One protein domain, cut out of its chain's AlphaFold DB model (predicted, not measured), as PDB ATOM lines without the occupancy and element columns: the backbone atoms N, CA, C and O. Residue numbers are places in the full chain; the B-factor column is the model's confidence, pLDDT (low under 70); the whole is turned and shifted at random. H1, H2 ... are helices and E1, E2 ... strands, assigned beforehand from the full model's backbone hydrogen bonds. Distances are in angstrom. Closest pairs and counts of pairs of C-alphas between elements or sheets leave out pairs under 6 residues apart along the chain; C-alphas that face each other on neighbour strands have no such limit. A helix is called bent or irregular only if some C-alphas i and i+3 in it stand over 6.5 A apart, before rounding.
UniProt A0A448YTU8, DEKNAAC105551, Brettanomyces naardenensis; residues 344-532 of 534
ATOM      1  N   GLY A 344     129.256 134.236 159.318       62.22
ATOM      2  CA  GLY A 344     128.893 133.302 160.394       62.22
ATOM      3  C   GLY A 344     127.918 132.209 159.926       62.22
ATOM      4  O   GLY A 344     127.414 132.280 158.806       62.22
ATOM      5  N   PRO A 345     127.605 131.186 160.739       57.47
ATOM      6  CA  PRO A 345     126.620 130.173 160.361       57.47
ATOM      7  C   PRO A 345     125.206 130.778 160.295       57.47
ATOM      8  O   PRO A 345     124.697 131.273 161.299       57.47
ATOM      9  N   GLN A 346     124.551 130.713 159.129       55.12
ATOM     10  CA  GLN A 346     123.147 131.112 158.962       55.12
ATOM     11  C   GLN A 346     122.225 129.918 158.679       55.12
ATOM     12  O   GLN A 346     122.512 129.020 157.871       55.12
ATOM     13  N   ILE A 347     121.071 129.935 159.351       50.75
ATOM     14  CA  ILE A 347     119.964 129.006 159.127       50.75
ATOM     15  C   ILE A 347     119.265 129.436 157.837       50.75
ATOM     16  O   ILE A 347     118.839 130.577 157.703       50.75
ATOM     17  N   ILE A 348     119.180 128.512 156.883       53.06
ATOM     18  CA  ILE A 348     118.460 128.731 155.633       53.06
ATOM     19  C   ILE A 348     117.032 128.245 155.852       53.06
ATOM     20  O   ILE A 348     116.835 127.062 156.123       53.06
ATOM     21  N   THR A 349     116.065 129.139 155.714       51.84
ATOM     22  CA  THR A 349     114.632 128.830 155.711       51.84
ATOM     23  C   THR A 349     114.082 128.895 154.284       51.84
ATOM     24  O   THR A 349     114.683 129.527 153.407       51.84
ATOM     25  N   ASP A 350     113.030 128.123 153.999       51.03
ATOM     26  CA  ASP A 350     112.581 127.794 152.642       51.03
ATOM     27  C   ASP A 350     111.224 128.418 152.299       51.03
ATOM     28  O   ASP A 350     110.181 127.936 152.726       51.03
ATOM     29  N   THR A 351     111.250 129.494 151.507       52.75
ATOM     30  CA  THR A 351     110.055 130.184 150.980       52.75
ATOM     31  C   THR A 351     110.235 130.578 149.503       52.75
ATOM     32  O   THR A 351     109.801 131.634 149.043       52.75
ATOM     33  N   THR A 352     110.910 129.723 148.721       54.78
ATOM     34  CA  THR A 352     111.282 129.996 147.312       54.78
ATOM     35  C   THR A 352     110.323 129.432 146.256       54.78
ATOM     36  O   THR A 352     110.688 129.345 145.082       54.78
ATOM     37  N   ASP A 353     109.078 129.125 146.632       61.34
ATOM     38  CA  ASP A 353     108.031 128.623 145.722       61.34
ATOM     39  C   ASP A 353     107.855 129.506 144.478       61.34
ATOM     40  O   ASP A 353     107.658 129.014 143.363       61.34
ATOM     41  N   TRP A 354     108.033 130.817 144.649       66.44
ATOM     42  CA  TRP A 354     107.940 131.781 143.563       66.44
ATOM     43  C   TRP A 354     109.034 131.574 142.497       66.44
ATOM     44  O   TRP A 354     108.708 131.586 141.319       66.44
ATOM     45  N   LEU A 355     110.303 131.287 142.839       69.06
ATOM     46  CA  LEU A 355     111.374 131.056 141.842       69.06
ATOM     47  C   LEU A 355     111.086 129.843 140.949       69.06
ATOM     48  O   LEU A 355     111.374 129.861 139.750       69.06
ATOM     49  N   VAL A 356     110.506 128.794 141.535       64.31
ATOM     50  CA  VAL A 356     110.095 127.585 140.816       64.31
ATOM     51  C   VAL A 356     108.968 127.915 139.838       64.31
ATOM     52  O   VAL A 356     109.063 127.572 138.658       64.31
ATOM     53  N   GLU A 357     107.943 128.638 140.292       64.88
ATOM     54  CA  GLU A 357     106.842 129.109 139.442       64.88
ATOM     55  C   GLU A 357     107.351 129.963 138.261       64.88
ATOM     56  O   GLU A 357     106.901 129.810 137.118       64.88
ATOM     57  N   ILE A 358     108.358 130.813 138.495       66.31
ATOM     58  CA  ILE A 358     108.986 131.612 137.434       66.31
ATOM     59  C   ILE A 358     109.680 130.729 136.412       66.31
ATOM     60  O   ILE A 358     109.507 130.926 135.210       66.31
ATOM     61  N   LEU A 359     110.486 129.765 136.853       66.25
ATOM     62  CA  LEU A 359     111.199 128.888 135.929       66.25
ATOM     63  C   LEU A 359     110.240 128.121 135.032       66.25
ATOM     64  O   LEU A 359     110.467 128.051 133.826       66.25
ATOM     65  N   TYR A 360     109.140 127.609 135.578       65.88
ATOM     66  CA  TYR A 360     108.129 126.930 134.773       65.88
ATOM     67  C   TYR A 360     107.432 127.873 133.784       65.88
ATOM     68  O   TYR A 360     107.216 127.492 132.635       65.88
ATOM     69  N   SER A 361     107.141 129.114 134.182       64.62
ATOM     70  CA  SER A 361     106.485 130.101 133.308       64.62
ATOM     71  C   SER A 361     107.408 130.734 132.255       64.62
ATOM     72  O   SER A 361     106.931 131.193 131.218       64.62
ATOM     73  N   THR A 362     108.724 130.749 132.484       62.53
ATOM     74  CA  THR A 362     109.724 131.342 131.571       62.53
ATOM     75  C   THR A 362     110.405 130.325 130.658       62.53
ATOM     76  O   THR A 362     110.809 130.682 129.553       62.53
ATOM     77  N   SER A 363     110.540 129.063 131.080       57.44
ATOM     78  CA  SER A 363     111.354 128.062 130.372       57.44
ATOM     79  C   SER A 363     110.690 127.394 129.167       57.44
ATOM     80  O   SER A 363     111.373 126.633 128.490       57.44
ATOM     81  N   ASN A 364     109.403 127.637 128.875       52.72
ATOM     82  CA  ASN A 364     108.666 126.944 127.802       52.72
ATOM     83  C   ASN A 364     108.933 125.415 127.751       52.72
ATOM     84  O   ASN A 364     108.888 124.806 126.686       52.72
ATOM     85  N   GLY A 365     109.188 124.784 128.906       47.22
ATOM     86  CA  GLY A 365     109.131 123.333 129.056       47.22
ATOM     87  C   GLY A 365     110.378 122.506 128.725       47.22
ATOM     88  O   GLY A 365     110.182 121.334 128.418       47.22
ATOM     89  N   ASN A 366     111.624 123.003 128.835       53.16
ATOM     90  CA  ASN A 366     112.782 122.084 128.840       53.16
ATOM     91  C   ASN A 366     113.673 122.163 130.105       53.16
ATOM     92  O   ASN A 366     114.616 122.957 130.164       53.16
ATOM     93  N   PRO A 367     113.408 121.316 131.121       51.19
ATOM     94  CA  PRO A 367     114.228 121.171 132.329       51.19
ATOM     95  C   PRO A 367     115.693 120.785 132.065       51.19
ATOM     96  O   PRO A 367     116.543 121.010 132.926       51.19
ATOM     97  N   GLU A 368     116.011 120.224 130.894       53.88
ATOM     98  CA  GLU A 368     117.374 119.798 130.544       53.88
ATOM     99  C   GLU A 368     118.345 120.976 130.382       53.88
ATOM    100  O   GLU A 368     119.506 120.866 130.783       53.88
ATOM    101  N   GLU A 369     117.879 122.137 129.899       54.75
ATOM    102  CA  GLU A 369     118.712 123.348 129.799       54.75
ATOM    103  C   GLU A 369     119.163 123.846 131.177       54.75
ATOM    104  O   GLU A 369     120.302 124.289 131.329       54.75
ATOM    105  N   VAL A 370     118.297 123.716 132.191       56.50
ATOM    106  CA  VAL A 370     118.614 124.061 133.586       56.50
ATOM    107  C   VAL A 370     119.735 123.164 134.118       56.50
ATOM    108  O   VAL A 370     120.527 123.621 134.932       56.50
ATOM    109  N   SER A 371     119.860 121.922 133.630       55.56
ATOM    110  CA  SER A 371     120.902 120.991 134.084       55.56
ATOM    111  C   SER A 371     122.308 121.388 133.621       55.56
ATOM    112  O   SER A 371     123.245 121.310 134.406       55.56
ATOM    113  N   SER A 372     122.470 121.875 132.388       60.38
ATOM    114  CA  SER A 372     123.796 122.220 131.850       60.38
ATOM    115  C   SER A 372     124.407 123.449 132.531       60.38
ATOM    116  O   SER A 372     125.531 123.388 133.020       60.38
ATOM    117  N   SER A 373     123.632 124.532 132.680       59.16
ATOM    118  CA  SER A 373     124.085 125.742 133.378       59.16
ATOM    119  C   SER A 373     124.270 125.526 134.883       59.16
ATOM    120  O   SER A 373     125.045 126.235 135.518       59.16
ATOM    121  N   PHE A 374     123.548 124.560 135.458       63.47
ATOM    122  CA  PHE A 374     123.695 124.146 136.852       63.47
ATOM    123  C   PHE A 374     125.070 123.523 137.109       63.47
ATOM    124  O   PHE A 374     125.723 123.911 138.073       63.47
ATOM    125  N   TRP A 375     125.541 122.623 136.239       65.25
ATOM    126  CA  TRP A 375     126.836 121.961 136.425       65.25
ATOM    127  C   TRP A 375     128.024 122.919 136.281       65.25
ATOM    128  O   TRP A 375     128.889 122.919 137.150       65.25
ATOM    129  N   ASP A 376     128.018 123.813 135.286       66.94
ATOM    130  CA  ASP A 376     129.075 124.830 135.129       66.94
ATOM    131  C   ASP A 376     129.174 125.769 136.348       66.94
ATOM    132  O   ASP A 376     130.256 126.196 136.767       66.94
ATOM    133  N   LEU A 377     128.021 126.117 136.929       66.56
ATOM    134  CA  LEU A 377     127.940 126.970 138.111       66.56
ATOM    135  C   LEU A 377     128.430 126.232 139.364       66.56
ATOM    136  O   LEU A 377     129.182 126.808 140.150       66.56
ATOM    137  N   ILE A 378     128.069 124.956 139.517       65.56
ATOM    138  CA  ILE A 378     128.534 124.089 140.609       65.56
ATOM    139  C   ILE A 378     130.040 123.863 140.551       65.56
ATOM    140  O   ILE A 378     130.706 124.021 141.570       65.56
ATOM    141  N   ASP A 379     130.595 123.571 139.378       68.00
ATOM    142  CA  ASP A 379     132.040 123.393 139.201       68.00
ATOM    143  C   ASP A 379     132.834 124.651 139.571       68.00
ATOM    144  O   ASP A 379     134.002 124.564 139.953       68.00
ATOM    145  N   THR A 380     132.214 125.827 139.451       68.94
ATOM    146  CA  THR A 380     132.805 127.095 139.892       68.94
ATOM    147  C   THR A 380     132.700 127.253 141.411       68.94
ATOM    148  O   THR A 380     133.688 127.590 142.055       68.94
ATOM    149  N   LEU A 381     131.537 126.950 141.997       64.81
ATOM    150  CA  LEU A 381     131.299 127.021 143.447       64.81
ATOM    151  C   LEU A 381     132.175 126.053 144.247       64.81
ATOM    152  O   LEU A 381     132.657 126.413 145.314       64.81
ATOM    153  N   LEU A 382     132.395 124.841 143.736       64.62
ATOM    154  CA  LEU A 382     133.235 123.823 144.375       64.62
ATOM    155  C   LEU A 382     134.727 124.197 144.410       64.62
ATOM    156  O   LEU A 382     135.493 123.535 145.103       64.62
ATOM    157  N   LYS A 383     135.149 125.225 143.660       63.41
ATOM    158  CA  LYS A 383     136.537 125.713 143.623       63.41
ATOM    159  C   LYS A 383     136.792 126.908 144.546       63.41
ATOM    160  O   LYS A 383     137.954 127.254 144.736       63.41
ATOM    161  N   GLU A 384     135.755 127.558 145.078       62.94
ATOM    162  CA  GLU A 384     135.911 128.698 145.988       62.94
ATOM    163  C   GLU A 384     135.836 128.244 147.458       62.94
ATOM    164  O   GLU A 384     134.783 127.835 147.955       62.94
ATOM    165  N   ASP A 385     136.971 128.325 148.159       55.12
ATOM    166  CA  ASP A 385     137.153 127.756 149.504       55.12
ATOM    167  C   ASP A 385     136.542 128.596 150.649       55.12
ATOM    168  O   ASP A 385     136.311 128.062 151.734       55.12
ATOM    169  N   ASP A 386     136.206 129.875 150.441       60.91
ATOM    170  CA  ASP A 386     135.838 130.785 151.539       60.91
ATOM    171  C   ASP A 386     134.337 131.130 151.611       60.91
ATOM    172  O   ASP A 386     133.702 131.528 150.637       60.91
ATOM    173  N   ASP A 387     133.766 131.013 152.814       67.12
ATOM    174  CA  ASP A 387     132.407 131.450 153.161       67.12
ATOM    175  C   ASP A 387     132.382 132.967 153.434       67.12
ATOM    176  O   ASP A 387     132.596 133.426 154.565       67.12
ATOM    177  N   GLN A 388     132.106 133.760 152.400       73.19
ATOM    178  CA  GLN A 388     132.087 135.224 152.478       73.19
ATOM    179  C   GLN A 388     130.658 135.796 152.510       73.19
ATOM    180  O   GLN A 388     129.706 135.208 152.002       73.19
ATOM    181  N   GLU A 389     130.503 136.984 153.085       76.69
ATOM    182  CA  GLU A 389     129.332 137.853 152.949       76.69
ATOM    183  C   GLU A 389     129.797 139.224 152.452       76.69
ATOM    184  O   GLU A 389     130.934 139.614 152.697       76.69
ATOM    185  N   LEU A 390     128.951 139.970 151.735       78.00
ATOM    186  CA  LEU A 390     129.272 141.372 151.444       78.00
ATOM    187  C   LEU A 390     129.360 142.143 152.762       78.00
ATOM    188  O   LEU A 390     128.456 141.991 153.598       78.00
ATOM    189  N   CYS A 391     130.398 142.975 152.895       71.69
ATOM    190  CA  CYS A 391     130.638 143.821 154.059       71.69
ATOM    191  C   CYS A 391     129.372 144.560 154.504       71.69
ATOM    192  O   CYS A 391     128.415 144.778 153.748       71.69
ATOM    193  N   THR A 392     129.360 144.945 155.772       49.50
ATOM    194  CA  THR A 392     128.233 145.648 156.395       49.50
ATOM    195  C   THR A 392     127.989 147.051 155.835       49.50
ATOM    196  O   THR A 392     126.911 147.592 156.073       49.50
ATOM    197  N   THR A 393     128.903 147.600 155.028       61.00
ATOM    198  CA  THR A 393     128.686 148.835 154.272       61.00
ATOM    199  C   THR A 393     127.475 148.672 153.335       61.00
ATOM    200  O   THR A 393     127.528 147.891 152.378       61.00
ATOM    201  N   PRO A 394     126.354 149.372 153.590       69.00
ATOM    202  CA  PRO A 394     125.084 149.111 152.909       69.00
ATOM    203  C   PRO A 394     125.137 149.454 151.411       69.00
ATOM    204  O   PRO A 394     124.459 148.813 150.608       69.00
ATOM    205  N   PHE A 395     126.044 150.350 151.017       80.50
ATOM    206  CA  PHE A 395     126.174 150.892 149.668       80.50
ATOM    207  C   PHE A 395     126.310 149.848 148.538       80.50
ATOM    208  O   PHE A 395     125.622 149.920 147.517       80.50
ATOM    209  N   PHE A 396     127.173 148.834 148.684       84.81
ATOM    210  CA  PHE A 396     127.341 147.825 147.624       84.81
ATOM    211  C   PHE A 396     126.114 146.910 147.491       84.81
ATOM    212  O   PHE A 396     125.756 146.519 146.377       84.81
ATOM    213  N   LYS A 397     125.439 146.596 148.605       82.19
ATOM    214  CA  LYS A 397     124.173 145.840 148.605       82.19
ATOM    215  C   LYS A 397     123.058 146.665 147.960       82.19
ATOM    216  O   LYS A 397     122.306 146.152 147.135       82.19
ATOM    217  N   GLU A 398     123.018 147.950 148.278       82.62
ATOM    218  CA  GLU A 398     122.126 148.957 147.710       82.62
ATOM    219  C   GLU A 398     122.272 149.103 146.191       82.62
ATOM    220  O   GLU A 398     121.268 149.102 145.478       82.62
ATOM    221  N   ILE A 399     123.499 149.150 145.656       87.38
ATOM    222  CA  ILE A 399     123.723 149.173 144.200       87.38
ATOM    223  C   ILE A 399     123.103 147.944 143.535       87.38
ATOM    224  O   ILE A 399     122.429 148.074 142.510       87.38
ATOM    225  N   LEU A 400     123.331 146.750 144.093       88.06
ATOM    226  CA  LEU A 400     122.780 145.507 143.547       88.06
ATOM    227  C   LEU A 400     121.250 145.515 143.597       88.06
ATOM    228  O   LEU A 400     120.599 145.100 142.636       88.06
ATOM    229  N   LEU A 401     120.681 146.030 144.688       87.19
ATOM    230  CA  LEU A 401     119.245 146.177 144.883       87.19
ATOM    231  C   LEU A 401     118.622 147.118 143.845       87.19
ATOM    232  O   LEU A 401     117.731 146.711 143.097       87.19
ATOM    233  N   VAL A 402     119.139 148.343 143.730       87.50
ATOM    234  CA  VAL A 402     118.671 149.337 142.752       87.50
ATOM    235  C   VAL A 402     118.805 148.813 141.339       87.50
ATOM    236  O   VAL A 402     117.859 148.908 140.557       87.50
ATOM    237  N   ARG A 403     119.959 148.226 140.992       90.19
ATOM    238  CA  ARG A 403     120.164 147.678 139.648       90.19
ATOM    239  C   ARG A 403     119.197 146.543 139.338       90.19
ATOM    240  O   ARG A 403     118.721 146.479 138.206       90.19
ATOM    241  N   THR A 404     118.845 145.722 140.325       89.81
ATOM    242  CA  THR A 404     117.796 144.704 140.181       89.81
ATOM    243  C   THR A 404     116.433 145.352 139.926       89.81
ATOM    244  O   THR A 404     115.742 144.961 138.991       89.81
ATOM    245  N   ASN A 405     116.067 146.387 140.689       87.12
ATOM    246  CA  ASN A 405     114.775 147.068 140.548       87.12
ATOM    247  C   ASN A 405     114.625 147.824 139.218       87.12
ATOM    248  O   ASN A 405     113.531 147.886 138.673       87.12
ATOM    249  N   ILE A 406     115.707 148.374 138.656       85.38
ATOM    250  CA  ILE A 406     115.664 149.081 137.362       85.38
ATOM    251  C   ILE A 406     116.044 148.186 136.168       85.38
ATOM    252  O   ILE A 406     116.309 148.698 135.082       85.38
ATOM    253  N   PHE A 407     116.091 146.858 136.330       88.25
ATOM    254  CA  PHE A 407     116.593 145.921 135.312       88.25
ATOM    255  C   PHE A 407     115.924 146.102 133.942       88.25
ATOM    256  O   PHE A 407     116.613 146.250 132.933       88.25
ATOM    257  N   PHE A 408     114.591 146.168 133.881       83.81
ATOM    258  CA  PHE A 408     113.887 146.343 132.605       83.81
ATOM    259  C   PHE A 408     114.022 147.745 132.004       83.81
ATOM    260  O   PHE A 408     113.693 147.913 130.834       83.81
ATOM    261  N   LEU A 409     114.538 148.721 132.757       81.19
ATOM    262  CA  LEU A 409     114.756 150.101 132.307       81.19
ATOM    263  C   LEU A 409     116.127 150.292 131.632       81.19
ATOM    264  O   LEU A 409     116.389 151.329 131.015       81.19
ATOM    265  N   CYS A 410     116.996 149.287 131.739       84.50
ATOM    266  CA  CYS A 410     118.333 149.259 131.161       84.50
ATOM    267  C   CYS A 410     118.366 148.506 129.825       84.50
ATOM    268  O   CYS A 410     117.514 147.666 129.521       84.50
ATOM    269  N   THR A 411     119.382 148.803 129.018       86.00
ATOM    270  CA  THR A 411     119.620 148.100 127.756       86.00
ATOM    271  C   THR A 411     120.081 146.657 128.008       86.00
ATOM    272  O   THR A 411     120.630 146.349 129.075       86.00
ATOM    273  N   PRO A 412     119.950 145.756 127.019       87.44
ATOM    274  CA  PRO A 412     120.443 144.386 127.152       87.44
ATOM    275  C   PRO A 412     121.948 144.281 127.390       87.44
ATOM    276  O   PRO A 412     122.398 143.359 128.065       87.44
ATOM    277  N   GLU A 413     122.748 145.198 126.848       88.25
ATOM    278  CA  GLU A 413     124.196 145.209 127.076       88.25
ATOM    279  C   GLU A 413     124.533 145.541 128.536       88.25
ATOM    280  O   GLU A 413     125.288 144.808 129.180       88.25
ATOM    281  N   GLU A 414     123.897 146.577 129.086       89.19
ATOM    282  CA  GLU A 414     124.026 146.957 130.498       89.19
ATOM    283  C   GLU A 414     123.589 145.801 131.411       89.19
ATOM    284  O   GLU A 414     124.270 145.478 132.385       89.19
ATOM    285  N   ASN A 415     122.497 145.115 131.065       91.44
ATOM    286  CA  ASN A 415     122.019 143.967 131.830       91.44
ATOM    287  C   ASN A 415     122.939 142.748 131.718       91.44
ATOM    288  O   ASN A 415     123.162 142.085 132.723       91.44
ATOM    289  N   ARG A 416     123.555 142.466 130.561       91.31
ATOM    290  CA  ARG A 416     124.580 141.408 130.455       91.31
ATOM    291  C   ARG A 416     125.764 141.669 131.383       91.31
ATOM    292  O   ARG A 416     126.260 140.733 132.005       91.31
ATOM    293  N   ASN A 417     126.219 142.917 131.484       91.25
ATOM    294  CA  ASN A 417     127.300 143.278 132.400       91.25
ATOM    295  C   ASN A 417     126.851 143.185 133.864       91.25
ATOM    296  O   ASN A 417     127.574 142.621 134.682       91.25
ATOM    297  N   PHE A 418     125.631 143.629 134.176       93.31
ATOM    298  CA  PHE A 418     125.052 143.451 135.507       93.31
ATOM    299  C   PHE A 418     124.929 141.973 135.908       93.31
ATOM    300  O   PHE A 418     125.287 141.632 137.029       93.31
ATOM    301  N   LEU A 419     124.520 141.074 135.005       90.38
ATOM    302  CA  LEU A 419     124.457 139.636 135.295       90.38
ATOM    303  C   LEU A 419     125.825 139.050 135.655       90.38
ATOM    304  O   LEU A 419     125.907 138.235 136.568       90.38
ATOM    305  N   LYS A 420     126.911 139.489 135.003       91.06
ATOM    306  CA  LYS A 420     128.275 139.066 135.375       91.06
ATOM    307  C   LYS A 420     128.623 139.488 136.801       91.06
ATOM    308  O   LYS A 420     129.170 138.684 137.554       91.06
ATOM    309  N   ILE A 421     128.293 140.729 137.170       91.94
ATOM    310  CA  ILE A 421     128.490 141.250 138.531       91.94
ATOM    311  C   ILE A 421     127.676 140.420 139.519       91.94
ATOM    312  O   ILE A 421     128.223 139.875 140.474       91.94
ATOM    313  N   PHE A 422     126.378 140.287 139.253       87.88
ATOM    314  CA  PHE A 422     125.433 139.585 140.106       87.88
ATOM    315  C   PHE A 422     125.867 138.137 140.342       87.88
ATOM    316  O   PHE A 422     125.974 137.704 141.486       87.88
ATOM    317  N   ARG A 423     126.227 137.418 139.275       85.75
ATOM    318  CA  ARG A 423     126.766 136.058 139.346       85.75
ATOM    319  C   ARG A 423     128.044 135.984 140.175       85.75
ATOM    320  O   ARG A 423     128.143 135.116 141.033       85.75
ATOM    321  N   THR A 424     129.001 136.884 139.945       86.88
ATOM    322  CA  THR A 424     130.269 136.926 140.702       86.88
ATOM    323  C   THR A 424     130.003 137.074 142.197       86.88
ATOM    324  O   THR A 424     130.519 136.310 143.008       86.88
ATOM    325  N   VAL A 425     129.136 138.019 142.558       85.81
ATOM    326  CA  VAL A 425     128.756 138.273 143.947       85.81
ATOM    327  C   VAL A 425     128.022 137.075 144.553       85.81
ATOM    328  O   VAL A 425     128.310 136.689 145.686       85.81
ATOM    329  N   LEU A 426     127.091 136.461 143.821       79.56
ATOM    330  CA  LEU A 426     126.366 135.290 144.309       79.56
ATOM    331  C   LEU A 426     127.268 134.072 144.513       79.56
ATOM    332  O   LEU A 426     127.063 133.345 145.481       79.56
ATOM    333  N   ILE A 427     128.246 133.850 143.633       78.56
ATOM    334  CA  ILE A 427     129.218 132.759 143.773       78.56
ATOM    335  C   ILE A 427     130.056 132.981 145.035       78.56
ATOM    336  O   ILE A 427     130.031 132.128 145.921       78.56
ATOM    337  N   ARG A 428     130.664 134.167 145.184       79.88
ATOM    338  CA  ARG A 428     131.510 134.492 146.346       79.88
ATOM    339  C   ARG A 428     130.773 134.462 147.673       79.88
ATOM    340  O   ARG A 428     131.309 134.025 148.683       79.88
ATOM    341  N   THR A 429     129.519 134.906 147.678       77.75
ATOM    342  CA  THR A 429     128.684 134.864 148.886       77.75
ATOM    343  C   THR A 429     127.970 133.533 149.087       77.75
ATOM    344  O   THR A 429     127.129 133.419 149.980       77.75
ATOM    345  N   LYS A 430     128.231 132.537 148.228       74.12
ATOM    346  CA  LYS A 430     127.535 131.245 148.197       74.12
ATOM    347  C   LYS A 430     126.022 131.420 148.339       74.12
ATOM    348  O   LYS A 430     125.376 130.779 149.160       74.12
ATOM    349  N   GLY A 431     125.462 132.369 147.590       70.25
ATOM    350  CA  GLY A 431     124.037 132.685 147.528       70.25
ATOM    351  C   GLY A 431     123.411 133.318 148.778       70.25
ATOM    352  O   GLY A 431     122.219 133.620 148.730       70.25
ATOM    353  N   ARG A 432     124.154 133.562 149.869       71.56
ATOM    354  CA  ARG A 432     123.627 134.069 151.159       71.56
ATOM    355  C   ARG A 432     122.812 135.357 151.035       71.56
ATOM    356  O   ARG A 432     121.787 135.504 151.695       71.56
ATOM    357  N   LEU A 433     123.191 136.242 150.112       71.00
ATOM    358  CA  LEU A 433     122.483 137.501 149.831       71.00
ATOM    359  C   LEU A 433     121.010 137.332 149.434       71.00
ATOM    360  O   LEU A 433     120.232 138.269 149.586       71.00
ATOM    361  N   VAL A 434     120.630 136.158 148.927       67.62
ATOM    362  CA  VAL A 434     119.258 135.838 148.501       67.62
ATOM    363  C   VAL A 434     118.585 134.867 149.487       67.62
ATOM    364  O   VAL A 434     117.407 134.560 149.350       67.62
ATOM    365  N   GLN A 435     119.309 134.366 150.496       62.44
ATOM    366  CA  GLN A 435     118.824 133.327 151.413       62.44
ATOM    367  C   GLN A 435     118.097 133.849 152.644       62.44
ATOM    368  O   GLN A 435     117.255 133.120 153.165       62.44
ATOM    369  N   ALA A 436     118.430 135.043 153.136       59.19
ATOM    370  CA  ALA A 436     117.740 135.585 154.297       59.19
ATOM    371  C   ALA A 436     116.261 135.783 153.932       59.19
ATOM    372  O   ALA A 436     115.944 136.543 153.011       59.19
ATOM    373  N   GLU A 437     115.368 135.071 154.625       45.81
ATOM    374  CA  GLU A 437     113.927 135.311 154.577       45.81
ATOM    375  C   GLU A 437     113.706 136.787 154.904       45.81
ATOM    376  O   GLU A 437     113.958 137.224 156.024       45.81
ATOM    377  N   ASN A 438     113.285 137.563 153.903       56.59
ATOM    378  CA  ASN A 438     113.192 139.027 153.920       56.59
ATOM    379  C   ASN A 438     114.473 139.813 153.595       56.59
ATOM    380  O   ASN A 438     114.540 140.984 153.955       56.59
ATOM    381  N   SER A 439     115.446 139.274 152.861       70.94
ATOM    382  CA  SER A 439     116.425 140.146 152.195       70.94
ATOM    383  C   SER A 439     115.707 141.059 151.198       70.94
ATOM    384  O   SER A 439     114.840 140.611 150.437       70.94
ATOM    385  N   ASP A 440     116.061 142.345 151.177       75.44
ATOM    386  CA  ASP A 440     115.486 143.294 150.217       75.44
ATOM    387  C   ASP A 440     115.748 142.847 148.774       75.44
ATOM    388  O   ASP A 440     114.877 142.979 147.920       75.44
ATOM    389  N   LEU A 441     116.889 142.195 148.524       78.38
ATOM    390  CA  LEU A 441     117.237 141.657 147.212       78.38
ATOM    391  C   LEU A 441     116.295 140.530 146.764       78.38
ATOM    392  O   LEU A 441     115.843 140.535 145.619       78.38
ATOM    393  N   SER A 442     115.941 139.590 147.652       76.94
ATOM    394  CA  SER A 442     114.950 138.556 147.322       76.94
ATOM    395  C   SER A 442     113.571 139.166 147.059       76.94
ATOM    396  O   SER A 442     112.882 138.724 146.138       76.94
ATOM    397  N   ARG A 443     113.161 140.186 147.829       78.69
ATOM    398  CA  ARG A 443     111.894 140.900 147.585       78.69
ATOM    399  C   ARG A 443     111.924 141.644 146.247       78.69
ATOM    400  O   ARG A 443     110.943 141.604 145.509       78.69
ATOM    401  N   SER A 444     113.055 142.251 145.897       82.12
ATOM    402  CA  SER A 444     113.267 142.912 144.610       82.12
ATOM    403  C   SER A 444     113.227 141.956 143.426       82.12
ATOM    404  O   SER A 444     112.611 142.284 142.418       82.12
ATOM    405  N   LEU A 445     113.800 140.756 143.536       82.69
ATOM    406  CA  LEU A 445     113.681 139.748 142.479       82.69
ATOM    407  C   LEU A 445     112.228 139.266 142.306       82.69
ATOM    408  O   LEU A 445     111.762 139.116 141.177       82.69
ATOM    409  N   ALA A 446     111.487 139.078 143.404       78.88
ATOM    410  CA  ALA A 446     110.066 138.722 143.351       78.88
ATOM    411  C   ALA A 446     109.207 139.844 142.739       78.88
ATOM    412  O   ALA A 446     108.293 139.585 141.955       78.88
ATOM    413  N   LYS A 447     109.527 141.106 143.044       79.81
ATOM    414  CA  LYS A 447     108.894 142.277 142.425       79.81
ATOM    415  C   LYS A 447     109.206 142.361 140.929       79.81
ATOM    416  O   LYS A 447     108.285 142.511 140.130       79.81
ATOM    417  N   LEU A 448     110.472 142.188 140.547       82.50
ATOM    418  CA  LEU A 448     110.908 142.174 139.148       82.50
ATOM    419  C   LEU A 448     110.151 141.113 138.335       82.50
ATOM    420  O   LEU A 448     109.783 141.344 137.182       82.50
ATOM    421  N   PHE A 449     109.842 139.967 138.945       78.56
ATOM    422  CA  PHE A 449     108.976 138.968 138.329       78.56
ATOM    423  C   PHE A 449     107.541 139.448 138.106       78.56
ATOM    424  O   PHE A 449     106.985 139.245 137.023       78.56
ATOM    425  N   ALA A 450     106.929 140.060 139.120       78.12
ATOM    426  CA  ALA A 450     105.572 140.581 139.008       78.12
ATOM    427  C   ALA A 450     105.470 141.611 137.867       78.12
ATOM    428  O   ALA A 450     104.542 141.543 137.059       78.12
ATOM    429  N   GLU A 451     106.468 142.489 137.744       76.94
ATOM    430  CA  GLU A 451     106.581 143.460 136.649       76.94
ATOM    431  C   GLU A 451     106.731 142.783 135.285       76.94
ATOM    432  O   GLU A 451     106.018 143.122 134.342       76.94
ATOM    433  N   TRP A 452     107.606 141.778 135.172       78.62
ATOM    434  CA  TRP A 452     107.771 141.006 133.938       78.62
ATOM    435  C   TRP A 452     106.454 140.372 133.467       78.62
ATOM    436  O   TRP A 452     106.121 140.422 132.279       78.62
ATOM    437  N   LYS A 453     105.678 139.805 134.400       73.62
ATOM    438  CA  LYS A 453     104.381 139.180 134.108       73.62
ATOM    439  C   LYS A 453     103.363 140.203 133.601       73.62
ATOM    440  O   LYS A 453     102.619 139.895 132.673       73.62
ATOM    441  N   GLN A 454     103.356 141.408 134.172       73.31
ATOM    442  CA  GLN A 454     102.500 142.511 133.722       73.31
ATOM    443  C   GLN A 454     102.914 143.026 132.337       73.31
ATOM    444  O   GLN A 454     102.067 143.179 131.463       73.31
ATOM    445  N   LEU A 455     104.216 143.206 132.093       68.25
ATOM    446  CA  LEU A 455     104.748 143.654 130.799       68.25
ATOM    447  C   LEU A 455     104.431 142.680 129.652       68.25
ATOM    448  O   LEU A 455     104.286 143.102 128.508       68.25
ATOM    449  N   GLY A 456     104.307 141.381 129.943       61.25
ATOM    450  CA  GLY A 456     103.918 140.362 128.966       61.25
ATOM    451  C   GLY A 456     102.442 140.389 128.547       61.25
ATOM    452  O   GLY A 456     102.087 139.682 127.607       61.25
ATOM    453  N   GLN A 457     101.591 141.166 129.224       58.97
ATOM    454  CA  GLN A 457     100.144 141.228 128.976       58.97
ATOM    455  C   GLN A 457      99.708 142.439 128.127       58.97
ATOM    456  O   GLN A 457      98.513 142.702 128.040       58.97
ATOM    457  N   ASP A 458     100.650 143.165 127.501       54.53
ATOM    458  CA  ASP A 458     100.405 144.380 126.689       54.53
ATOM    459  C   ASP A 458      99.557 145.459 127.398       54.53
ATOM    460  O   ASP A 458      99.032 146.382 126.773       54.53
ATOM    461  N   THR A 459      99.446 145.397 128.725       52.38
ATOM    462  CA  THR A 459      98.861 146.469 129.519       52.38
ATOM    463  C   THR A 459      99.830 147.643 129.527       52.38
ATOM    464  O   THR A 459     101.045 147.471 129.667       52.38
ATOM    465  N   GLU A 460      99.315 148.859 129.324       52.25
ATOM    466  CA  GLU A 460     100.089 150.085 129.506       52.25
ATOM    467  C   GLU A 460     100.608 150.115 130.941       52.25
ATOM    468  O   GLU A 460      99.911 150.505 131.871       52.25
ATOM    469  N   CYS A 461     101.827 149.618 131.131       47.50
ATOM    470  CA  CYS A 461     102.445 149.560 132.434       47.50
ATOM    471  C   CYS A 461     102.790 150.999 132.829       47.50
ATOM    472  O   CYS A 461     103.822 151.544 132.430       47.50
ATOM    473  N   SER A 462     101.886 151.647 133.564       55.69
ATOM    474  CA  SER A 462     102.168 152.870 134.305       55.69
ATOM    475  C   SER A 462     103.030 152.490 135.509       55.69
ATOM    476  O   SER A 462     102.558 152.438 136.643       55.69
ATOM    477  N   LEU A 463     104.286 152.130 135.246       63.41
ATOM    478  CA  LEU A 463     105.292 151.930 136.281       63.41
ATOM    479  C   LEU A 463     105.613 153.300 136.875       63.41
ATOM    480  O   LEU A 463     106.444 154.039 136.349       63.41
ATOM    481  N   GLU A 464     104.891 153.650 137.933       68.88
ATOM    482  CA  GLU A 464     105.210 154.797 138.767       68.88
ATOM    483  C   GLU A 464     106.443 154.441 139.598       68.88
ATOM    484  O   GLU A 464     106.421 153.537 140.439       68.88
ATOM    485  N   ILE A 465     107.552 155.117 139.311       76.56
ATOM    486  CA  ILE A 465     108.791 154.937 140.058       76.56
ATOM    487  C   ILE A 465     108.782 155.906 141.238       76.56
ATOM    488  O   ILE A 465     108.464 157.083 141.084       76.56
ATOM    489  N   ASN A 466     109.163 155.415 142.415       78.50
ATOM    490  CA  ASN A 466     109.340 156.197 143.636       78.50
ATOM    491  C   ASN A 466     110.541 155.674 144.457       78.50
ATOM    492  O   ASN A 466     111.251 154.765 144.024       78.50
ATOM    493  N   SER A 467     110.790 156.243 145.641       75.81
ATOM    494  CA  SER A 467     111.885 155.809 146.529       75.81
ATOM    495  C   SER A 467     111.789 154.317 146.878       75.81
ATOM    496  O   SER A 467     112.761 153.575 146.742       75.81
ATOM    497  N   HIS A 468     110.589 153.853 147.224       77.62
ATOM    498  CA  HIS A 468     110.313 152.460 147.574       77.62
ATOM    499  C   HIS A 468     110.526 151.523 146.379       77.62
ATOM    500  O   HIS A 468     110.919 150.367 146.533       77.62
ATOM    501  N   PHE A 469     110.301 152.021 145.159       80.50
ATOM    502  CA  PHE A 469     110.579 151.276 143.943       80.50
ATOM    503  C   PHE A 469     112.069 150.947 143.828       80.50
ATOM    504  O   PHE A 469     112.396 149.802 143.520       80.50
ATOM    505  N   LEU A 470     112.945 151.932 144.054       79.56
ATOM    506  CA  LEU A 470     114.395 151.790 143.892       79.56
ATOM    507  C   LEU A 470     115.035 150.972 145.013       79.56
ATOM    508  O   LEU A 470     115.906 150.147 144.739       79.56
ATOM    509  N   TRP A 471     114.585 151.172 146.246       77.25
ATOM    510  CA  TRP A 471     115.285 150.720 147.449       77.25
ATOM    511  C   TRP A 471     114.535 149.644 148.253       77.25
ATOM    512  O   TRP A 471     115.040 149.170 149.263       77.25
ATOM    513  N   GLY A 472     113.337 149.234 147.831       72.62
ATOM    514  CA  GLY A 472     112.534 148.241 148.552       72.62
ATOM    515  C   GLY A 472     111.775 148.819 149.753       72.62
ATOM    516  O   GLY A 472     111.525 150.014 149.831       72.62
ATOM    517  N   THR A 473     111.332 147.952 150.665       60.06
ATOM    518  CA  THR A 473     110.526 148.316 151.851       60.06
ATOM    519  C   THR A 473     111.265 148.088 153.178       60.06
ATOM    520  O   THR A 473     110.668 148.221 154.246       60.06
ATOM    521  N   GLY A 474     112.544 147.695 153.119       53.34
ATOM    522  CA  GLY A 474     113.404 147.406 154.269       53.34
ATOM    523  C   GLY A 474     114.107 148.642 154.836       53.34
ATOM    524  O   GLY A 474     114.336 149.628 154.150       53.34
ATOM    525  N   THR A 475     114.395 148.572 156.130       46.00
ATOM    526  CA  THR A 475     114.791 149.629 157.076       46.00
ATOM    527  C   THR A 475     116.065 150.428 156.752       46.00
ATOM    528  O   THR A 475     117.018 149.875 156.225       46.00
ATOM    529  N   SER A 476     116.075 151.686 157.237       44.94
ATOM    530  CA  SER A 476     117.083 152.777 157.154       44.94
ATOM    531  C   SER A 476     117.005 153.737 155.954       44.94
ATOM    532  O   SER A 476     117.987 154.381 155.603       44.94
ATOM    533  N   MET A 477     115.818 153.901 155.361       44.84
ATOM    534  CA  MET A 477     115.587 154.749 154.179       44.84
ATOM    535  C   MET A 477     115.661 156.272 154.400       44.84
ATOM    536  O   MET A 477     115.767 157.013 153.422       44.84
ATOM    537  N   GLU A 478     115.610 156.765 155.643       44.56
ATOM    538  CA  GLU A 478     115.509 158.212 155.919       44.56
ATOM    539  C   GLU A 478     116.717 159.025 155.404       44.56
ATOM    540  O   GLU A 478     116.572 160.205 155.079       44.56
ATOM    541  N   SER A 479     117.898 158.411 155.259       49.31
ATOM    542  CA  SER A 479     119.081 159.073 154.685       49.31
ATOM    543  C   SER A 479     119.012 159.230 153.160       49.31
ATOM    544  O   SER A 479     119.574 160.187 152.627       49.31
ATOM    545  N   HIS A 480     118.307 158.341 152.451       52.59
ATOM    546  CA  HIS A 480     118.361 158.248 150.984       52.59
ATOM    547  C   HIS A 480     117.142 158.834 150.266       52.59
ATOM    548  O   HIS A 480     117.267 159.200 149.097       52.59
ATOM    549  N   GLU A 481     115.995 159.016 150.935       50.78
ATOM    550  CA  GLU A 481     114.863 159.779 150.365       50.78
ATOM    551  C   GLU A 481     115.246 161.233 150.030       50.78
ATOM    552  O   GLU A 481     114.675 161.848 149.130       50.78
ATOM    553  N   ASN A 482     116.285 161.748 150.693       52.53
ATOM    554  CA  ASN A 482     116.864 163.064 150.438       52.53
ATOM    555  C   ASN A 482     118.011 163.055 149.411       52.53
ATOM    556  O   ASN A 482     118.614 164.108 149.174       52.53
ATOM    557  N   ASN A 483     118.332 161.914 148.786       64.69
ATOM    558  CA  ASN A 483     119.337 161.884 147.727       64.69
ATOM    559  C   ASN A 483     118.789 162.611 146.494       64.69
ATOM    560  O   ASN A 483     118.065 162.043 145.673       64.69
ATOM    561  N   ARG A 484     119.165 163.891 146.367       69.62
ATOM    562  CA  ARG A 484     118.714 164.790 145.299       69.62
ATOM    563  C   ARG A 484     118.818 164.133 143.925       69.62
ATOM    564  O   ARG A 484     117.893 164.271 143.134       69.62
ATOM    565  N   ARG A 485     119.888 163.389 143.637       72.56
ATOM    566  CA  ARG A 485     120.116 162.770 142.319       72.56
ATOM    567  C   ARG A 485     119.084 161.688 142.000       72.56
ATOM    568  O   ARG A 485     118.547 161.668 140.892       72.56
ATOM    569  N   ALA A 486     118.741 160.849 142.976       74.94
ATOM    570  CA  ALA A 486     117.684 159.854 142.817       74.94
ATOM    571  C   ALA A 486     116.318 160.524 142.597       74.94
ATOM    572  O   ALA A 486     115.605 160.155 141.667       74.94
ATOM    573  N   SER A 487     115.985 161.553 143.379       74.62
ATOM    574  CA  SER A 487     114.714 162.281 143.251       74.62
ATOM    575  C   SER A 487     114.551 162.951 141.885       74.62
ATOM    576  O   SER A 487     113.489 162.840 141.272       74.62
ATOM    577  N   HIS A 488     115.608 163.579 141.359       74.75
ATOM    578  CA  HIS A 488     115.591 164.132 140.004       74.75
ATOM    579  C   HIS A 488     115.416 163.033 138.958       74.75
ATOM    580  O   HIS A 488     114.572 163.161 138.076       74.75
ATOM    581  N   TRP A 489     116.171 161.936 139.058       79.94
ATOM    582  CA  TRP A 489     116.040 160.824 138.120       79.94
ATOM    583  C   TRP A 489     114.617 160.247 138.089       79.94
ATOM    584  O   TRP A 489     114.079 160.028 137.003       79.94
ATOM    585  N   ILE A 490     113.995 160.066 139.260       77.94
ATOM    586  CA  ILE A 490     112.605 159.612 139.399       77.94
ATOM    587  C   ILE A 490     111.645 160.595 138.720       77.94
ATOM    588  O   ILE A 490     110.812 160.178 137.914       77.94
ATOM    589  N   PHE A 491     111.775 161.891 139.020       75.56
ATOM    590  CA  PHE A 491     110.957 162.946 138.421       75.56
ATOM    591  C   PHE A 491     111.035 162.904 136.889       75.56
ATOM    592  O   PHE A 491     110.022 162.743 136.210       75.56
ATOM    593  N   PHE A 492     112.252 162.922 136.340       71.56
ATOM    594  CA  PHE A 492     112.464 162.860 134.896       71.56
ATOM    595  C   PHE A 492     111.913 161.581 134.268       71.56
ATOM    596  O   PHE A 492     111.359 161.625 133.173       71.56
ATOM    597  N   TRP A 493     112.072 160.436 134.933       75.50
ATOM    598  CA  TRP A 493     111.539 159.172 134.440       75.50
ATOM    599  C   TRP A 493     110.012 159.200 134.314       75.50
ATOM    600  O   TRP A 493     109.466 158.788 133.286       75.50
ATOM    601  N   ASN A 494     109.331 159.681 135.355       76.56
ATOM    602  CA  ASN A 494     107.874 159.713 135.398       76.56
ATOM    603  C   ASN A 494     107.296 160.690 134.354       76.56
ATOM    604  O   ASN A 494     106.251 160.400 133.756       76.56
ATOM    605  N   ASP A 495     108.013 161.776 134.057       75.06
ATOM    606  CA  ASP A 495     107.561 162.822 133.135       75.06
ATOM    607  C   ASP A 495     107.940 162.575 131.660       75.06
ATOM    608  O   ASP A 495     107.226 163.013 130.751       75.06
ATOM    609  N   ASP A 496     109.016 161.835 131.368       73.50
ATOM    610  CA  ASP A 496     109.492 161.625 129.993       73.50
ATOM    611  C   ASP A 496     108.762 160.473 129.271       73.50
ATOM    612  O   ASP A 496     109.085 159.283 129.373       73.50
ATOM    613  N   VAL A 497     107.769 160.836 128.457       72.25
ATOM    614  CA  VAL A 497     107.009 159.898 127.611       72.25
ATOM    615  C   VAL A 497     107.895 159.177 126.580       72.25
ATOM    616  O   VAL A 497     107.670 157.995 126.307       72.25
ATOM    617  N   ARG A 498     108.911 159.843 126.007       69.31
ATOM    618  CA  ARG A 498     109.779 159.239 124.978       69.31
ATOM    619  C   ARG A 498     110.636 158.142 125.586       69.31
ATOM    620  O   ARG A 498     110.663 157.036 125.049       69.31
ATOM    621  N   ARG A 499     111.237 158.397 126.747       69.38
ATOM    622  CA  ARG A 499     112.035 157.405 127.476       69.38
ATOM    623  C   ARG A 499     111.216 156.164 127.839       69.38
ATOM    624  O   ARG A 499     111.681 155.041 127.643       69.38
ATOM    625  N   ARG A 500     109.964 156.344 128.281       71.38
ATOM    626  CA  ARG A 500     109.042 155.219 128.533       71.38
ATOM    627  C   ARG A 500     108.763 154.399 127.272       71.38
ATOM    628  O   ARG A 500     108.657 153.175 127.353       71.38
ATOM    629  N   SER A 501     108.677 155.041 126.106       69.19
ATOM    630  CA  SER A 501     108.496 154.332 124.834       69.19
ATOM    631  C   SER A 501     109.745 153.558 124.390       69.19
ATOM    632  O   SER A 501     109.610 152.426 123.928       69.19
ATOM    633  N   GLU A 502     110.949 154.101 124.602       70.69
ATOM    634  CA  GLU A 502     112.219 153.421 124.301       70.69
ATOM    635  C   GLU A 502     112.402 152.158 125.154       70.69
ATOM    636  O   GLU A 502     112.756 151.095 124.643       70.69
ATOM    637  N   VAL A 503     112.077 152.236 126.448       70.25
ATOM    638  CA  VAL A 503     112.227 151.109 127.380       70.25
ATOM    639  C   VAL A 503     111.309 149.924 127.058       70.25
ATOM    640  O   VAL A 503     111.705 148.772 127.259       70.25
ATOM    641  N   LYS A 504     110.128 150.156 126.465       68.19
ATOM    642  CA  LYS A 504     109.274 149.059 125.966       68.19
ATOM    643  C   LYS A 504     110.008 148.176 124.945       68.19
ATOM    644  O   LYS A 504     109.742 146.975 124.891       68.19
ATOM    645  N   GLY A 505     110.944 148.743 124.178       70.75
ATOM    646  CA  GLY A 505     111.814 147.991 123.271       70.75
ATOM    647  C   GLY A 505     112.751 147.038 124.018       70.75
ATOM    648  O   GLY A 505     112.792 145.846 123.714       70.75
ATOM    649  N   PHE A 506     113.426 147.529 125.062       78.12
ATOM    650  CA  PHE A 506     114.387 146.732 125.833       78.12
ATOM    651  C   PHE A 506     113.740 145.578 126.593       78.12
ATOM    652  O   PHE A 506     114.348 144.520 126.710       78.12
ATOM    653  N   SER A 507     112.508 145.738 127.084       72.00
ATOM    654  CA  SER A 507     111.806 144.689 127.840       72.00
ATOM    655  C   SER A 507     111.733 143.352 127.081       72.00
ATOM    656  O   SER A 507     112.036 142.293 127.644       72.00
ATOM    657  N   LYS A 508     111.433 143.386 125.773       74.06
ATOM    658  CA  LYS A 508     111.382 142.175 124.933       74.06
ATOM    659  C   LYS A 508     112.751 141.510 124.797       74.06
ATOM    660  O   LYS A 508     112.849 140.290 124.907       74.06
ATOM    661  N   GLU A 509     113.800 142.303 124.606       78.62
ATOM    662  CA  GLU A 509     115.182 141.825 124.468       78.62
ATOM    663  C   GLU A 509     115.740 141.297 125.804       78.62
ATOM    664  O   GLU A 509     116.450 140.290 125.848       78.62
ATOM    665  N   ASN A 510     115.345 141.917 126.917       85.56
ATOM    666  CA  ASN A 510     115.751 141.551 128.271       85.56
ATOM    667  C   ASN A 510     115.075 140.276 128.793       85.56
ATOM    668  O   ASN A 510     115.567 139.694 129.755       85.56
ATOM    669  N   LYS A 511     113.992 139.786 128.171       80.06
ATOM    670  CA  LYS A 511     113.287 138.561 128.599       80.06
ATOM    671  C   LYS A 511     114.203 137.329 128.659       80.06
ATOM    672  O   LYS A 511     114.104 136.531 129.592       80.06
ATOM    673  N   GLN A 512     115.109 137.182 127.693       80.25
ATOM    674  CA  GLN A 512     116.089 136.088 127.694       80.25
ATOM    675  C   GLN A 512     117.099 136.244 128.837       80.25
ATOM    676  O   GLN A 512     117.370 135.287 129.553       80.25
ATOM    677  N   LEU A 513     117.604 137.461 129.060       85.00
ATOM    678  CA  LEU A 513     118.555 137.762 130.136       85.00
ATOM    679  C   LEU A 513     117.932 137.579 131.524       85.00
ATOM    680  O   LEU A 513     118.559 137.019 132.416       85.00
ATOM    681  N   TYR A 514     116.673 137.978 131.687       85.12
ATOM    682  CA  TYR A 514     115.902 137.720 132.897       85.12
ATOM    683  C   TYR A 514     115.753 136.213 133.163       85.12
ATOM    684  O   TYR A 514     115.915 135.756 134.290       85.12
ATOM    685  N   SER A 515     115.530 135.413 132.115       78.06
ATOM    686  CA  SER A 515     115.475 133.950 132.248       78.06
ATOM    687  C   SER A 515     116.807 133.370 132.742       78.06
ATOM    688  O   SER A 515     116.804 132.452 133.559       78.06
ATOM    689  N   VAL A 516     117.945 133.925 132.303       80.06
ATOM    690  CA  VAL A 516     119.278 133.548 132.808       80.06
ATOM    691  C   VAL A 516     119.422 133.894 134.291       80.06
ATOM    692  O   VAL A 516     119.774 133.014 135.072       80.06
ATOM    693  N   LEU A 517     119.082 135.127 134.691       83.44
ATOM    694  CA  LEU A 517     119.137 135.583 136.089       83.44
ATOM    695  C   LEU A 517     118.409 134.624 137.038       83.44
ATOM    696  O   LEU A 517     118.944 134.216 138.070       83.44
ATOM    697  N   ILE A 518     117.183 134.250 136.674       77.69
ATOM    698  CA  ILE A 518     116.340 133.374 137.488       77.69
ATOM    699  C   ILE A 518     116.900 131.952 137.527       77.69
ATOM    700  O   ILE A 518     116.957 131.355 138.602       77.69
ATOM    701  N   ARG A 519     117.352 131.416 136.384       75.31
ATOM    702  CA  ARG A 519     117.991 130.091 136.316       75.31
ATOM    703  C   ARG A 519     119.217 130.021 137.218       75.31
ATOM    704  O   ARG A 519     119.300 129.097 138.022       75.31
ATOM    705  N   GLU A 520     120.125 130.990 137.132       76.12
ATOM    706  CA  GLU A 520     121.333 131.025 137.966       76.12
ATOM    707  C   GLU A 520     120.981 131.132 139.457       76.12
ATOM    708  O   GLU A 520     121.474 130.339 140.263       76.12
ATOM    709  N   THR A 521     120.057 132.032 139.816       76.25
ATOM    710  CA  THR A 521     119.596 132.219 141.205       76.25
ATOM    711  C   THR A 521     118.990 130.935 141.782       76.25
ATOM    712  O   THR A 521     119.327 130.523 142.893       76.25
ATOM    713  N   TYR A 522     118.129 130.259 141.016       74.19
ATOM    714  CA  TYR A 522     117.528 128.990 141.421       74.19
ATOM    715  C   TYR A 522     118.559 127.862 141.550       74.19
ATOM    716  O   TYR A 522     118.532 127.113 142.525       74.19
ATOM    717  N   CYS A 523     119.480 127.740 140.589       71.25
ATOM    718  CA  CYS A 523     120.532 126.722 140.595       71.25
ATOM    719  C   CYS A 523     121.410 126.828 141.848       71.25
ATOM    720  O   CYS A 523     121.614 125.830 142.539       71.25
ATOM    721  N   LEU A 524     121.858 128.044 142.173       69.88
ATOM    722  CA  LEU A 524     122.617 128.340 143.391       69.88
ATOM    723  C   LEU A 524     121.842 127.943 144.640       69.88
ATOM    724  O   LEU A 524     122.350 127.204 145.481       69.88
ATOM    725  N   ARG A 525     120.581 128.375 144.741       69.31
ATOM    726  CA  ARG A 525     119.717 128.024 145.870       69.31
ATOM    727  C   ARG A 525     119.577 126.510 146.034       69.31
ATOM    728  O   ARG A 525     119.731 126.007 147.144       69.31
ATOM    729  N   LYS A 526     119.316 125.786 144.943       67.88
ATOM    730  CA  LYS A 526     119.155 124.327 144.948       67.88
ATOM    731  C   LYS A 526     120.439 123.613 145.368       67.88
ATOM    732  O   LYS A 526     120.359 122.686 146.164       67.88
ATOM    733  N   TYR A 527     121.602 124.053 144.888       67.06
ATOM    734  CA  TYR A 527     122.899 123.553 145.357       67.06
ATOM    735  C   TYR A 527     123.030 123.716 146.879       67.06
ATOM    736  O   TYR A 527     123.306 122.755 147.587       67.06
ATOM    737  N   LEU A 528     122.717 124.896 147.410       64.00
ATOM    738  CA  LEU A 528     122.853 125.195 148.841       64.00
ATOM    739  C   LEU A 528     121.880 124.387 149.715       64.00
ATOM    740  O   LEU A 528     122.226 124.026 150.835       64.00
ATOM    741  N   LEU A 529     120.683 124.077 149.205       64.38
ATOM    742  CA  LEU A 529     119.725 123.187 149.871       64.38
ATOM    743  C   LEU A 529     120.160 121.713 149.810       64.38
ATOM    744  O   LEU A 529     120.047 121.007 150.807       64.38
ATOM    745  N   LEU A 530     120.662 121.248 148.660       61.72
ATOM    746  CA  LEU A 530     121.090 119.856 148.460       61.72
ATOM    747  C   LEU A 530     122.382 119.513 149.207       61.72
ATOM    748  O   LEU A 530     122.551 118.374 149.631       61.72
ATOM    749  N   PHE A 531     123.282 120.483 149.370       58.72
ATOM    750  CA  PHE A 531     124.591 120.285 149.994       58.72
ATOM    751  C   PHE A 531     124.663 120.772 151.453       58.72
ATOM    752  O   PHE A 531     125.745 120.816 152.033       58.72
ATOM    753  N   LYS A 532     123.519 121.044 152.104       48.09
ATOM    754  CA  LYS A 532     123.443 121.210 153.566       48.09
ATOM    755  C   LYS A 532     123.250 119.868 154.292       48.09
ATOM    756  O   LYS A 532     122.148 119.571 154.732       48.09
TER     757      LYS A 532
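What this domain is: This is residues 344 to 532 of the 534 residues of the protein "DEKNAAC105551" of Brettanomyces naardenensis (UniProt A0A448YTU8). Five helices, H1, H3, H4, H6 and the second arm of the long bent helix H9, make a loose bundle, with H2 crossing that arm on one side. The first arm of H9 reaches away from the bundle to meet H8 at a corner, and two long links and the short H7 lie between H8 and the bundle. The printed part has 189 residues, mostly helix, in the order H1, H2, E1, H3, H4, H5, H6, H7, H8, H9. It is compact, with a radius of gyration of the C-alphas of 17.0 A, and spans 49 by 40 by 27 A.

Where its parts are: H1, residues 353 to 362, begins at C-alpha (108.031, 128.623, 145.722). H2 holds residues 367 to 381, 21.2 A long. E1, residues 388 to 390, pairs with no named strand. H3 holds residues 394 to 405, H4 residues 412 to 428 over 24.3 A, and H5 residues 432 to 435. H6 holds residues 440 to 455, 22.2 A long, H7 residues 467 to 471, and H8 residues 484 to 495. H9, residues 497 to 530, was assigned as one helix by its hydrogen bonds but is bent: C-alphas 509 and 512 are 6.6 A apart. Its arms are H9a, residues 497 to 509, and H9b, residues 512 to 530, 26.8 A long and ending at C-alpha (121.090, 119.856, 148.460).

How they stand to each other: H6 and H9 are the hubs, touching three helices each. H1 and H6 only just touch, with 3 pairs of C-alphas within 8 A. Residues 400 to 405 of H3 alone touch H6, at a shallow tilt of 13 degrees, the same way; the closest C-alphas, of Leu 401 and Leu 441, are 5.5 A apart. H5 and H6 touch only at the corner, Val 434 and Ser 442 having the closest C-alphas, 5.2 A apart. H9b touches H4 at a shallow tilt of 9 degrees, the same way, with the C-alphas of Leu 419 and Leu 517 closest at 6.7 A. H9b touches H1 with residues 515 to 522 alone, closest at the C-alphas of Thr 362 and Ser 515, 6.4 A. H2 touches residues 519 to 527 of H9b alone, at a steep tilt of 65 degrees, with the C-alphas of Phe 374 and Cys 523 closest at 5.5 A. H7 touches H3, closest at the C-alphas of Val 402 and Leu 470, 5.1 A. H8 and H9a are close but not clearly touching, about perpendicular at 90 degrees, with the C-alphas of Trp 493 and Arg 499 closest at 7.2 A. The closest C-alphas of E1 and H4, Gln 388 and Arg 428, are 6.2 A apart. Every O i to N i+4 pair is within hydrogen-bond range in H1, H3, H4, H6, H7, H8 and H9b, against 8 of 11 in H2 and 5 of 9 in H9a; H5 is too short for such a pair.

The domain as a whole: The C-alphas of Arg 498 and Lys 532 are the two farthest apart, 49.5 A. The printed part has no cut. The links H6 to H7 and H7 to H8 are long. The mean pLDDT of the printed part is 70.5, and 87 residues are under 70, among them residues 344 to 387, 455 to 464, 473 to 484 and 524 to 532.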